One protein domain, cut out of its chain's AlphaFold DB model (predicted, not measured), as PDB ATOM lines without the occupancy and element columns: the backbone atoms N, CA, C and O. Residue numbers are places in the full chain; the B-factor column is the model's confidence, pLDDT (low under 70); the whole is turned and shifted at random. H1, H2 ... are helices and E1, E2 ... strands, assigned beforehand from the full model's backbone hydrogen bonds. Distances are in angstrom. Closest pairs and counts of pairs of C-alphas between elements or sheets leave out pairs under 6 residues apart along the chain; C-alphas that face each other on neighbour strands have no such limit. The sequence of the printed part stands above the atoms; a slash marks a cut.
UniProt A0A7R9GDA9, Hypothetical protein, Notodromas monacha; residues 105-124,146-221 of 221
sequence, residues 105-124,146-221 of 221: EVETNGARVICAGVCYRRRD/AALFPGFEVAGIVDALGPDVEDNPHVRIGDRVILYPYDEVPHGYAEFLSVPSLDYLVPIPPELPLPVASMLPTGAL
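This is residues 105 to 124 and 146 to 221 of the 221 residues of the protein "Hypothetical protein" of Notodromas monacha (UniProt A0A7R9GDA9). With little regular structure, a small strongly twisted sheet of five strands curls toward an open barrel, with loops round it and short helix H1 on it. Of 96 printed residues, 30 are in named elements, mostly strand: E1 to E5, then H1. The antiparallel order is E4, E1, E2, E3, E5. It is compact, radius of gyration of the C-alphas 12.7 A, spanning 40 by 30 by 19 A.

E1, residues 111 to 117, pairs with E2, residues 154 to 161, which bends by 68 degrees at 157; N 114 and O 157 are 2.8 A apart, within hydrogen-bond range. E2 and E3, residues 176 to 179, form a hairpin, N 156 to O 177 2.9 A. Edge strands are E4, residues 192 to 195, beside E1, N 113 to O 193 2.8 A, and E5, residues 201 to 203, beside E3, N 178 to O 202 2.9 A. E4 and E5 are only just apart, closest C-alphas 8.2 A. H1, residues 210 to 213, is on the sheet, height 7.5 A; the C-alphas of Ala 155 and Leu 210 are its closest to E2, 5.8 A. H1 is too short for an O i to N i+4 pair; its one O i to N i+3 pair is within range.

E1 spans 17.0 A from C-alpha 111 (-25.890, -10.855, -2.640); E2 17.7 A, E3 10.1 A, E4 9.9 A, E5 6.3 A. H1 spans 4.9 A to C-alpha 213 (-37.414, 3.146, -1.648).

The farthest C-alphas, Asp 124 and Asp 167, are 42.3 A apart. Residues 125 to 145 are cut out, a C-alpha gap of 16.1 A. Links E2 to E3 and E3 to E4 are long. pLDDT is under 70 at 116 to 124, 146 to 152, 183 to 189 and 218 to 221.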
ATOM      1  N   GLU A 105     -17.209  -9.341   1.412       89.25
ATOM      2  CA  GLU A 105     -17.308 -10.498   0.527       89.25
ATOM      3  C   GLU A 105     -18.783 -10.840   0.265       89.25
ATOM      4  O   GLU A 105     -19.674 -10.434   1.015       89.25
ATOM      5  N   VAL A 106     -19.055 -11.517  -0.851       91.88
ATOM      6  CA  VAL A 106     -20.419 -11.879  -1.256       91.88
ATOM      7  C   VAL A 106     -20.782 -13.201  -0.585       91.88
ATOM      8  O   VAL A 106     -20.076 -14.188  -0.777       91.88
ATOM      9  N   GLU A 107     -21.864 -13.221   0.191       91.38
ATOM     10  CA  GLU A 107     -22.333 -14.442   0.855       91.38
ATOM     11  C   GLU A 107     -22.782 -15.503  -0.159       91.38
ATOM     12  O   GLU A 107     -23.412 -15.181  -1.166       91.38
ATOM     13  N   THR A 108     -22.503 -16.782   0.116       94.06
ATOM     14  CA  THR A 108     -22.663 -17.887  -0.852       94.06
ATOM     15  C   THR A 108     -24.083 -18.024  -1.415       94.06
ATOM     16  O   THR A 108     -24.248 -18.243  -2.613       94.06
ATOM     17  N   ASN A 109     -25.096 -17.852  -0.557       95.06
ATOM     18  CA  ASN A 109     -26.529 -17.908  -0.894       95.06
ATOM     19  C   ASN A 109     -27.162 -16.508  -1.029       95.06
ATOM     20  O   ASN A 109     -28.386 -16.353  -1.010       95.06
ATOM     21  N   GLY A 110     -26.324 -15.478  -1.084       93.69
ATOM     22  CA  GLY A 110     -26.710 -14.100  -0.857       93.69
ATOM     23  C   GLY A 110     -26.367 -13.173  -2.012       93.69
ATOM     24  O   GLY A 110     -26.244 -13.573  -3.170       93.69
ATOM     25  N   ALA A 111     -26.224 -11.897  -1.684       93.50
ATOM     26  CA  ALA A 111     -25.890 -10.855  -2.640       93.50
ATOM     27  C   ALA A 111     -25.096  -9.734  -1.976       93.50
ATOM     28  O   ALA A 111     -25.213  -9.494  -0.774       93.50
ATOM     29  N   ARG A 112     -24.352  -8.981  -2.786       92.56
ATOM     30  CA  ARG A 112     -23.806  -7.683  -2.394       92.56
ATOM     31  C   ARG A 112     -24.585  -6.573  -3.084       92.56
ATOM     32  O   ARG A 112     -24.851  -6.648  -4.282       92.56
ATOM     33  N   VAL A 113     -24.941  -5.543  -2.326       90.31
ATOM     34  CA  VAL A 113     -25.791  -4.433  -2.765       90.31
ATOM     35  C   VAL A 113     -25.031  -3.114  -2.638       90.31
ATOM     36  O   VAL A 113     -24.508  -2.802  -1.567       90.31
ATOM     37  N   ILE A 114     -25.003  -2.324  -3.715       88.19
ATOM     38  CA  ILE A 114     -24.594  -0.914  -3.689       88.19
ATOM     39  C   ILE A 114     -25.722  -0.111  -3.048       88.19
ATOM     40  O   ILE A 114     -26.830  -0.067  -3.587       88.19
ATOM     41  N   CYS A 115     -25.454   0.507  -1.903       79.44
ATOM     42  CA  CYS A 115     -26.487   1.043  -1.022       79.44
ATOM     43  C   CYS A 115     -26.698   2.558  -1.166       79.44
ATOM     44  O   CYS A 115     -25.757   3.334  -1.328       79.44
ATOM     45  N   ALA A 116     -27.953   2.980  -1.024       65.81
ATOM     46  CA  ALA A 116     -28.352   4.301  -0.564       65.81
ATOM     47  C   ALA A 116     -29.098   4.127   0.765       65.81
ATOM     48  O   ALA A 116     -30.107   3.421   0.835       65.81
ATOM     49  N   GLY A 117     -28.603   4.778   1.814       64.44
ATOM     50  CA  GLY A 117     -29.217   4.734   3.133       64.44
ATOM     51  C   GLY A 117     -28.814   5.919   4.000       64.44
ATOM     52  O   GLY A 117     -27.742   6.512   3.836       64.44
ATOM     53  N   VAL A 118     -29.700   6.264   4.927       54.44
ATOM     54  CA  VAL A 118     -29.476   7.243   5.996       54.44
ATOM     55  C   VAL A 118     -29.846   6.559   7.308       54.44
ATOM     56  O   VAL A 118     -30.667   5.651   7.336       54.44
ATOM     57  N   CYS A 119     -29.178   6.913   8.400       58.91
ATOM     58  CA  CYS A 119     -29.393   6.281   9.696       58.91
ATOM     59  C   CYS A 119     -28.833   7.184  10.809       58.91
ATOM     60  O   CYS A 119     -27.948   8.010  10.563       58.91
ATOM     61  N   TYR A 120     -29.286   6.996  12.049       44.69
ATOM     62  CA  TYR A 120     -28.725   7.633  13.245       44.69
ATOM     63  C   TYR A 120     -28.105   6.601  14.189       44.69
ATOM     64  O   TYR A 120     -28.825   5.784  14.762       44.69
ATOM     65  N   ARG A 121     -26.796   6.681  14.463       43.56
ATOM     66  CA  ARG A 121     -26.196   5.890  15.550       43.56
ATOM     67  C   ARG A 121     -26.630   6.454  16.901       43.56
ATOM     68  O   ARG A 121     -26.263   7.571  17.275       43.56
ATOM     69  N   ARG A 122     -27.384   5.661  17.670       43.56
ATOM     70  CA  ARG A 122     -27.645   5.947  19.088       43.56
ATOM     71  C   ARG A 122     -26.349   5.763  19.876       43.56
ATOM     72  O   ARG A 122     -25.746   4.696  19.834       43.56
ATOM     73  N   ARG A 123     -25.943   6.794  20.626       43.59
ATOM     74  CA  ARG A 123     -24.688   6.818  21.405       43.59
ATOM     75  C   ARG A 123     -24.571   5.682  22.438       43.59
ATOM     76  O   ARG A 123     -23.456   5.319  22.801       43.59
ATOM     77  N   ASP A 124     -25.692   5.095  22.852       43.12
ATOM     78  CA  ASP A 124     -25.744   4.034  23.867       43.12
ATOM     79  C   ASP A 124     -25.549   2.613  23.307       43.12
ATOM     80  O   ASP A 124     -25.447   1.662  24.082       43.12
ATOM     81  N   ALA A 146     -38.545   0.002  14.067       47.16
ATOM     82  CA  ALA A 146     -37.362   0.386  13.301       47.16
ATOM     83  C   ALA A 146     -36.691   1.681  13.807       47.16
ATOM     84  O   ALA A 146     -35.486   1.845  13.654       47.16
ATOM     85  N   ALA A 147     -37.425   2.548  14.514       49.59
ATOM     86  CA  ALA A 147     -36.877   3.722  15.197       49.59
ATOM     87  C   ALA A 147     -35.889   3.389  16.342       49.59
ATOM     88  O   ALA A 147     -35.168   4.278  16.815       49.59
ATOM     89  N   LEU A 148     -35.851   2.138  16.820       47.69
ATOM     90  CA  LEU A 148     -34.901   1.663  17.832       47.69
ATOM     91  C   LEU A 148     -33.599   1.117  17.230       47.69
ATOM     92  O   LEU A 148     -32.571   1.156  17.908       47.69
ATOM     93  N   PHE A 149     -33.625   0.636  15.984       49.28
ATOM     94  CA  PHE A 149     -32.512  -0.091  15.381       49.28
ATOM     95  C   PHE A 149     -31.834   0.721  14.260       49.28
ATOM     96  O   PHE A 149     -32.457   1.019  13.242       49.28
ATOM     97  N   PRO A 150     -30.547   1.081  14.403       53.56
ATOM     98  CA  PRO A 150     -29.845   1.892  13.415       53.56
ATOM     99  C   PRO A 150     -29.402   1.071  12.191       53.56
ATOM    100  O   PRO A 150     -28.469   0.275  12.292       53.56
ATOM    101  N   GLY A 151     -29.981   1.348  11.015       58.19
ATOM    102  CA  GLY A 151     -29.433   0.903   9.719       58.19
ATOM    103  C   GLY A 151     -30.392   0.166   8.785       58.19
ATOM    104  O   GLY A 151     -29.922  -0.483   7.860       58.19
ATOM    105  N   PHE A 152     -31.703   0.251   9.018       67.25
ATOM    106  CA  PHE A 152     -32.718  -0.500   8.264       67.25
ATOM    107  C   PHE A 152     -33.327   0.258   7.075       67.25
ATOM    108  O   PHE A 152     -34.064  -0.326   6.287       67.25
ATOM    109  N   GLU A 153     -32.996   1.539   6.912       77.19
ATOM    110  CA  GLU A 153     -33.458   2.391   5.811       77.19
ATOM    111  C   GLU A 153     -32.522   2.261   4.602       77.19
ATOM    112  O   GLU A 153     -31.767   3.178   4.276       77.19
ATOM    113  N   VAL A 154     -32.513   1.076   3.981       81.69
ATOM    114  CA  VAL A 154     -31.580   0.722   2.901       81.69
ATOM    115  C   VAL A 154     -32.331   0.259   1.655       81.69
ATOM    116  O   VAL A 154     -33.085  -0.715   1.671       81.69
ATOM    117  N   ALA A 155     -32.058   0.935   0.542       88.81
ATOM    118  CA  ALA A 155     -32.364   0.457  -0.801       88.81
ATOM    119  C   ALA A 155     -31.114   0.578  -1.674       88.81
ATOM    120  O   ALA A 155     -30.213   1.363  -1.386       88.81
ATOM    121  N   GLY A 156     -31.034  -0.198  -2.747       90.50
ATOM    122  CA  GLY A 156     -29.813  -0.256  -3.535       90.50
ATOM    123  C   GLY A 156     -29.942  -1.001  -4.848       90.50
ATOM    124  O   GLY A 156     -31.042  -1.260  -5.339       90.50
ATOM    125  N   ILE A 157     -28.786  -1.318  -5.423       93.06
ATOM    126  CA  ILE A 157     -28.641  -2.072  -6.668       93.06
ATOM    127  C   ILE A 157     -27.793  -3.307  -6.384       93.06
ATOM    128  O   ILE A 157     -26.744  -3.191  -5.753       93.06
ATOM    129  N   VAL A 158     -28.223  -4.475  -6.854       94.06
ATOM    130  CA  VAL A 158     -27.436  -5.711  -6.743       94.06
ATOM    131  C   VAL A 158     -26.158  -5.576  -7.578       94.06
ATOM    132  O   VAL A 158     -26.216  -5.409  -8.794       94.06
ATOM    133  N   ASP A 159     -25.008  -5.640  -6.915       93.75
ATOM    134  CA  ASP A 159     -23.663  -5.556  -7.499       93.75
ATOM    135  C   ASP A 159     -23.112  -6.945  -7.841       93.75
ATOM    136  O   ASP A 159     -22.516  -7.143  -8.896       93.75
ATOM    137  N   ALA A 160     -23.357  -7.921  -6.965       93.75
ATOM    138  CA  ALA A 160     -22.933  -9.303  -7.141       93.75
ATOM    139  C   ALA A 160     -23.914 -10.271  -6.467       93.75
ATOM    140  O   ALA A 160     -24.564  -9.917  -5.482       93.75
ATOM    141  N   LEU A 161     -23.977 -11.496  -6.983       95.31
ATOM    142  CA  LEU A 161     -24.708 -12.626  -6.408       95.31
ATOM    143  C   LEU A 161     -23.712 -13.667  -5.887       95.31
ATOM    144  O   LEU A 161     -22.585 -13.746  -6.378       95.31
ATOM    145  N   GLY A 162     -24.118 -14.437  -4.882       94.75
ATOM    146  CA  GLY A 162     -23.371 -15.608  -4.433       94.75
ATOM    147  C   GLY A 162     -23.455 -16.759  -5.447       94.75
ATOM    148  O   GLY A 162     -24.462 -16.867  -6.151       94.75
ATOM    149  N   PRO A 163     -22.437 -17.639  -5.520       94.06
ATOM    150  CA  PRO A 163     -22.360 -18.722  -6.505       94.06
ATOM    151  C   PRO A 163     -23.548 -19.695  -6.473       94.06
ATOM    152  O   PRO A 163     -23.907 -20.235  -7.515       94.06
ATOM    153  N   ASP A 164     -24.193 -19.894  -5.317       94.81
ATOM    154  CA  ASP A 164     -25.343 -20.806  -5.200       94.81
ATOM    155  C   ASP A 164     -26.662 -20.155  -5.678       94.81
ATOM    156  O   ASP A 164     -27.697 -20.820  -5.749       94.81
ATOM    157  N   VAL A 165     -26.646 -18.856  -6.019       93.88
ATOM    158  CA  VAL A 165     -27.833 -18.073  -6.410       93.88
ATOM    159  C   VAL A 165     -27.664 -17.238  -7.692       93.88
ATOM    160  O   VAL A 165     -28.555 -16.454  -8.015       93.88
ATOM    161  N   GLU A 166     -26.587 -17.423  -8.466       89.81
ATOM    162  CA  GLU A 166     -26.360 -16.700  -9.738       89.81
ATOM    163  C   GLU A 166     -27.502 -16.892 -10.759       89.81
ATOM    164  O   GLU A 166     -27.895 -15.941 -11.436       89.81
ATOM    165  N   ASP A 167     -28.078 -18.097 -10.828       89.56
ATOM    166  CA  ASP A 167     -29.177 -18.459 -11.740       89.56
ATOM    167  C   ASP A 167     -30.583 -18.091 -11.204       89.56
ATOM    168  O   ASP A 167     -31.604 -18.530 -11.750       89.56
ATOM    169  N   ASN A 168     -30.691 -17.301 -10.126       90.44
ATOM    170  CA  ASN A 168     -31.988 -16.981  -9.530       90.44
ATOM    171  C   ASN A 168     -32.884 -16.167 -10.500       90.44
ATOM    172  O   ASN A 168     -32.482 -15.116 -11.010       90.44
ATOM    173  N   PRO A 169     -34.136 -16.592 -10.765       88.25
ATOM    174  CA  PRO A 169     -34.999 -15.904 -11.722       88.25
ATOM    175  C   PRO A 169     -35.611 -14.597 -11.187       88.25
ATOM    176  O   PRO A 169     -36.152 -13.839 -11.993       88.25
ATOM    177  N   HIS A 170     -35.557 -14.342  -9.875       88.19
ATOM    178  CA  HIS A 170     -36.251 -13.239  -9.196       88.19
ATOM    179  C   HIS A 170     -35.359 -12.046  -8.829       88.19
ATOM    180  O   HIS A 170     -35.888 -10.951  -8.653       88.19
ATOM    181  N   VAL A 171     -34.044 -12.250  -8.699       93.50
ATOM    182  CA  VAL A 171     -33.070 -11.204  -8.345       93.50
ATOM    183  C   VAL A 171     -31.823 -11.375  -9.205       93.50
ATOM    184  O   VAL A 171     -31.244 -12.456  -9.245       93.50
ATOM    185  N   ARG A 172     -31.401 -10.308  -9.885       94.25
ATOM    186  CA  ARG A 172     -30.257 -10.287 -10.805       94.25
ATOM    187  C   ARG A 172     -29.329  -9.116 -10.516       94.25
ATOM    188  O   ARG A 172     -29.740  -8.095  -9.974       94.25
ATOM    189  N   ILE A 173     -28.075  -9.234 -10.949       94.88
ATOM    190  CA  ILE A 173     -27.123  -8.116 -10.940       94.88
ATOM    191  C   ILE A 173     -27.697  -6.954 -11.767       94.88
ATOM    192  O   ILE A 173     -28.120  -7.137 -12.910       94.88
ATOM    193  N   GLY A 174     -27.710  -5.757 -11.182       92.50
ATOM    194  CA  GLY A 174     -28.336  -4.558 -11.739       92.50
ATOM    195  C   GLY A 174     -29.791  -4.324 -11.316       92.50
ATOM    196  O   GLY A 174     -30.288  -3.215 -11.530       92.50
ATOM    197  N   ASP A 175     -30.464  -5.295 -10.687       93.81
ATOM    198  CA  ASP A 175     -31.812  -5.080 -10.158       93.81
ATOM    199  C   ASP A 175     -31.786  -4.107  -8.980       93.81
ATOM    200  O   ASP A 175     -30.875  -4.108  -8.146       93.81
ATOM    201  N   ARG A 176     -32.825  -3.272  -8.903       94.19
ATOM    202  CA  ARG A 176     -33.057  -2.409  -7.748       94.19
ATOM    203  C   ARG A 176     -33.799  -3.188  -6.680       94.19
ATOM    204  O   ARG A 176     -34.818  -3.814  -6.968       94.19
ATOM    205  N   VAL A 177     -33.316  -3.092  -5.451       93.31
ATOM    206  CA  VAL A 177     -33.826  -3.854  -4.312       93.31
ATOM    207  C   VAL A 177     -33.978  -2.972  -3.080       93.31
ATOM    208  O   VAL A 177     -33.215  -2.031  -2.864       93.31
ATOM    209  N   ILE A 178     -34.965  -3.301  -2.259       90.88
ATOM    210  CA  ILE A 178     -35.097  -2.835  -0.881       90.88
ATOM    211  C   ILE A 178     -34.586  -3.940   0.042       90.88
ATOM    212  O   ILE A 178     -34.905  -5.110  -0.172       90.88
ATOM    213  N   LEU A 179     -33.833  -3.567   1.076       87.31
ATOM    214  CA  LEU A 179     -33.428  -4.494   2.124       87.31
ATOM    215  C   LEU A 179     -34.563  -4.670   3.139       87.31
ATOM    216  O   LEU A 179     -34.965  -3.718   3.809       87.31
ATOM    217  N   TYR A 180     -35.067  -5.892   3.283       84.88
ATOM    218  CA  TYR A 180     -36.009  -6.230   4.342       84.88
ATOM    219  C   TYR A 180     -35.265  -6.464   5.676       84.88
ATOM    220  O   TYR A 180     -34.259  -7.175   5.690       84.88
ATOM    221  N   PRO A 181     -35.737  -5.912   6.813       76.44
ATOM    222  CA  PRO A 181     -35.063  -6.035   8.107       76.44
ATOM    223  C   PRO A 181     -34.825  -7.470   8.622       76.44
ATOM    224  O   PRO A 181     -35.777  -8.207   8.882       76.44
ATOM    225  N   TYR A 182     -33.560  -7.811   8.904       77.62
ATOM    226  CA  TYR A 182     -33.138  -9.009   9.652       77.62
ATOM    227  C   TYR A 182     -32.173  -8.669  10.806       77.62
ATOM    228  O   TYR A 182     -31.608  -7.579  10.856       77.62
ATOM    229  N   ASP A 183     -32.006  -9.583  11.768       68.19
ATOM    230  CA  ASP A 183     -31.312  -9.303  13.044       68.19
ATOM    231  C   ASP A 183     -29.793  -9.074  12.930       68.19
ATOM    232  O   ASP A 183     -29.187  -8.516  13.841       68.19
ATOM    233  N   GLU A 184     -29.186  -9.464  11.808       63.59
ATOM    234  CA  GLU A 184     -27.732  -9.438  11.588       63.59
ATOM    235  C   GLU A 184     -27.278  -8.359  10.584       63.59
ATOM    236  O   GLU A 184     -26.128  -8.374  10.150       63.59
ATOM    237  N   VAL A 185     -28.156  -7.423  10.192       59.22
ATOM    238  CA  VAL A 185     -27.836  -6.363   9.211       59.22
ATOM    239  C   VAL A 185     -26.609  -5.547   9.665       59.22
ATOM    240  O   VAL A 185     -26.675  -4.863  10.695       59.22
ATOM    241  N   PRO A 186     -25.497  -5.543   8.899       58.31
ATOM    242  CA  PRO A 186     -24.383  -4.632   9.149       58.31
ATOM    243  C   PRO A 186     -24.847  -3.175   9.035       58.31
ATOM    244  O   PRO A 186     -25.722  -2.864   8.233       58.31
ATOM    245  N   HIS A 187     -24.245  -2.254   9.794       58.97
ATOM    246  CA  HIS A 187     -24.632  -0.838   9.768       58.97
ATOM    247  C   HIS A 187     -24.643  -0.268   8.330       58.97
ATOM    248  O   HIS A 187     -23.574  -0.012   7.772       58.97
ATOM    249  N   GLY A 188     -25.841  -0.028   7.777       55.16
ATOM    250  CA  GLY A 188     -26.124   0.287   6.364       55.16
ATOM    251  C   GLY A 188     -25.639   1.642   5.829       55.16
ATOM    252  O   GLY A 188     -26.323   2.274   5.032       55.16
ATOM    253  N   TYR A 189     -24.477   2.107   6.284       69.06
ATOM    254  CA  TYR A 189     -23.813   3.331   5.832       69.06
ATOM    255  C   TYR A 189     -22.578   3.075   4.955       69.06
ATOM    256  O   TYR A 189     -21.874   4.029   4.620       69.06
ATOM    257  N   ALA A 190     -22.241   1.813   4.682       76.75
ATOM    258  CA  ALA A 190     -21.188   1.460   3.737       76.75
ATOM    259  C   ALA A 190     -21.737   1.527   2.305       76.75
ATOM    260  O   ALA A 190     -22.890   1.159   2.083       76.75
ATOM    261  N   GLU A 191     -20.921   1.941   1.327       81.81
ATOM    262  CA  GLU A 191     -21.339   1.931  -0.090       81.81
ATOM    263  C   GLU A 191     -21.761   0.525  -0.552       81.81
ATOM    264  O   GLU A 191     -22.598   0.406  -1.442       81.81
ATOM    265  N   PHE A 192     -21.209  -0.524   0.068       85.94
ATOM    266  CA  PHE A 192     -21.515  -1.925  -0.208       85.94
ATOM    267  C   PHE A 192     -21.966  -2.648   1.063       85.94
ATOM    268  O   PHE A 192     -21.265  -2.635   2.076       85.94
ATOM    269  N   LEU A 193     -23.094  -3.351   0.977       86.94
ATOM    270  CA  LEU A 193     -23.615  -4.231   2.020       86.94
ATOM    271  C   LEU A 193     -23.658  -5.667   1.501       86.94
ATOM    272  O   LEU A 193     -24.078  -5.881   0.365       86.94
ATOM    273  N   SER A 194     -23.262  -6.642   2.320       89.31
ATOM    274  CA  SER A 194     -23.487  -8.060   2.016       89.31
ATOM    275  C   SER A 194     -24.730  -8.563   2.742       89.31
ATOM    276  O   SER A 194     -24.965  -8.212   3.901       89.31
ATOM    277  N   VAL A 195     -25.540  -9.337   2.029       90.44
ATOM    278  CA  VAL A 195     -26.870  -9.792   2.434       90.44
ATOM    279  C   VAL A 195     -26.891 -11.320   2.330       90.44
ATOM    280  O   VAL A 195     -26.642 -11.830   1.241       90.44
ATOM    281  N   PRO A 196     -27.177 -12.069   3.414       91.38
ATOM    282  CA  PRO A 196     -26.909 -13.510   3.481       91.38
ATOM    283  C   PRO A 196     -27.919 -14.403   2.741       91.38
ATOM    284  O   PRO A 196     -27.604 -15.554   2.453       91.38
ATOM    285  N   SER A 197     -29.112 -13.892   2.427       92.62
ATOM    286  CA  SER A 197     -30.113 -14.564   1.585       92.62
ATOM    287  C   SER A 197     -30.832 -13.550   0.701       92.62
ATOM    288  O   SER A 197     -31.098 -12.422   1.126       92.62
ATOM    289  N   LEU A 198     -31.216 -13.978  -0.503       93.62
ATOM    290  CA  LEU A 198     -32.095 -13.215  -1.391       93.62
ATOM    291  C   LEU A 198     -33.505 -12.998  -0.812       93.62
ATOM    292  O   LEU A 198     -34.179 -12.069  -1.242       93.62
ATOM    293  N   ASP A 199     -33.929 -13.771   0.197       92.38
ATOM    294  CA  ASP A 199     -35.213 -13.569   0.898       92.38
ATOM    295  C   ASP A 199     -35.317 -12.190   1.576       92.38
ATOM    296  O   ASP A 199     -36.413 -11.687   1.826       92.38
ATOM    297  N   TYR A 200     -34.172 -11.564   1.871       90.69
ATOM    298  CA  TYR A 200     -34.094 -10.219   2.440       90.69
ATOM    299  C   TYR A 200     -34.065  -9.114   1.378       90.69
ATOM    300  O   TYR A 200     -33.964  -7.941   1.735       90.69
ATOM    301  N   LEU A 201     -34.141  -9.449   0.088       92.06
ATOM    302  CA  LEU A 201     -34.167  -8.486  -1.007       92.06
ATOM    303  C   LEU A 201     -35.547  -8.455  -1.654       92.06
ATOM    304  O   LEU A 201     -36.022  -9.443  -2.206       92.06
ATOM    305  N   VAL A 202     -36.177  -7.283  -1.632       93.19
ATOM    306  CA  VAL A 202     -37.460  -7.038  -2.295       93.19
ATOM    307  C   VAL A 202     -37.199  -6.247  -3.580       93.19
ATOM    308  O   VAL A 202     -36.850  -5.066  -3.483       93.19
ATOM    309  N   PRO A 203     -37.340  -6.846  -4.780       94.00
ATOM    310  CA  PRO A 203     -37.190  -6.126  -6.042       94.00
ATOM    311  C   PRO A 203     -38.187  -4.972  -6.164       94.00
ATOM    312  O   PRO A 203     -39.356  -5.106  -5.794       94.00
ATOM    313  N   ILE A 204     -37.741  -3.848  -6.727       93.56
ATOM    314  CA  ILE A 204     -38.578  -2.660  -6.946       93.56
ATOM    315  C   ILE A 204     -38.588  -2.209  -8.410       93.56
ATOM    316  O   ILE A 204     -37.591  -2.371  -9.118       93.56
ATOM    317  N   PRO A 205     -39.692  -1.594  -8.878       92.00
ATOM    318  CA  PRO A 205     -39.770  -1.047 -10.227       92.00
ATOM    319  C   PRO A 205     -38.719   0.059 -10.464       92.00
ATOM    320  O   PRO A 205     -38.455   0.864  -9.564       92.00
ATOM    321  N   PRO A 206     -38.133   0.162 -11.675       88.06
ATOM    322  CA  PRO A 206     -37.121   1.170 -12.005       88.06
ATOM    323  C   PRO A 206     -37.659   2.613 -12.014       88.06
ATOM    324  O   PRO A 206     -36.873   3.565 -12.033       88.06
ATOM    325  N   GLU A 207     -38.976   2.800 -11.966       91.19
ATOM    326  CA  GLU A 207     -39.638   4.090 -11.778       91.19
ATOM    327  C   GLU A 207     -39.550   4.591 -10.326       91.19
ATOM    328  O   GLU A 207     -39.605   5.801 -10.104       91.19
ATOM    329  N   LEU A 208     -39.378   3.701  -9.337       88.31
ATOM    330  CA  LEU A 208     -39.241   4.085  -7.930       88.31
ATOM    331  C   LEU A 208     -37.809   4.597  -7.656       88.31
ATOM    332  O   LEU A 208     -36.837   3.858  -7.876       88.31
ATOM    333  N   PRO A 209     -37.626   5.847  -7.179       87.69
ATOM    334  CA  PRO A 209     -36.302   6.360  -6.841       87.69
ATOM    335  C   PRO A 209     -35.732   5.654  -5.606       87.69
ATOM    336  O   PRO A 209     -36.424   5.532  -4.597       87.69
ATOM    337  N   LEU A 210     -34.450   5.272  -5.646       86.06
ATOM    338  CA  LEU A 210     -33.771   4.621  -4.514       86.06
ATOM    339  C   LEU A 210     -33.904   5.389  -3.177       86.06
ATOM    340  O   LEU A 210     -34.211   4.733  -2.190       86.06
ATOM    341  N   PRO A 211     -33.800   6.739  -3.117       82.06
ATOM    342  CA  PRO A 211     -33.984   7.478  -1.860       82.06
ATOM    343  C   PRO A 211     -35.409   7.426  -1.285       82.06
ATOM    344  O   PRO A 211     -35.596   7.630  -0.092       82.06
ATOM    345  N   VAL A 212     -36.423   7.171  -2.123       84.81
ATOM    346  CA  VAL A 212     -37.809   6.956  -1.669       84.81
ATOM    347  C   VAL A 212     -37.975   5.508  -1.217       84.81
ATOM    348  O   VAL A 212     -38.558   5.243  -0.171       84.81
ATOM    349  N   ALA A 213     -37.408   4.566  -1.976       86.81
ATOM    350  CA  ALA A 213     -37.414   3.146  -1.648       86.81
ATOM    351  C   ALA A 213     -36.743   2.839  -0.298       86.81
ATOM    352  O   ALA A 213     -37.255   2.013   0.455       86.81
ATOM    353  N   SER A 214     -35.650   3.532   0.047       82.31
ATOM    354  CA  SER A 214     -34.940   3.352   1.321       82.31
ATOM    355  C   SER A 214     -35.772   3.725   2.552       82.31
ATOM    356  O   SER A 214     -35.464   3.250   3.636       82.31
ATOM    357  N   MET A 215     -36.840   4.519   2.406       80.38
ATOM    358  CA  MET A 215     -37.745   4.890   3.509       80.38
ATOM    359  C   MET A 215     -38.888   3.880   3.735       80.38
ATOM    360  O   MET A 215     -39.638   3.991   4.704       80.38
ATOM    361  N   LEU A 216     -39.063   2.898   2.842       81.31
ATOM    362  CA  LEU A 216     -40.176   1.944   2.918       81.31
ATOM    363  C   LEU A 216     -40.006   0.819   3.970       81.31
ATOM    364  O   LEU A 216     -41.012   0.499   4.604       81.31
ATOM    365  N   PRO A 217     -38.808   0.236   4.226       75.19
ATOM    366  CA  PRO A 217     -38.615  -0.829   5.228       75.19
ATOM    367  C   PRO A 217     -39.106  -0.508   6.638       75.19
ATOM    368  O   PRO A 217     -39.473  -1.404   7.394       75.19
ATOM    369  N   THR A 218     -39.046   0.770   7.005       66.75
ATOM    370  CA  THR A 218     -39.195   1.269   8.375       66.75
ATOM    371  C   THR A 218     -40.542   1.943   8.629       66.75
ATOM    372  O   THR A 218     -40.811   2.351   9.759       66.75
ATOM    373  N   GLY A 219     -41.413   1.997   7.613       56.25
ATOM    374  CA  GLY A 219     -42.798   2.450   7.744       56.25
ATOM    375  C   GLY A 219     -43.133   3.809   7.126       56.25
ATOM    376  O   GLY A 219     -44.221   4.293   7.411       56.25
ATOM    377  N   ALA A 220     -42.256   4.389   6.292       48.31
ATOM    378  CA  ALA A 220     -42.534   5.538   5.415       48.31
ATOM    379  C   ALA A 220     -43.338   6.689   6.069       48.31
ATOM    380  O   ALA A 220     -44.544   6.819   5.848       48.31
ATOM    381  N   LEU A 221     -42.636   7.514   6.861       38.19
ATOM    382  CA  LEU A 221     -43.148   8.741   7.501       38.19
ATOM    383  C   LEU A 221     -43.764   9.753   6.517       38.19
ATOM    384  O   LEU A 221     -43.132  10.004   5.466       38.19
TER     385      LEU A 221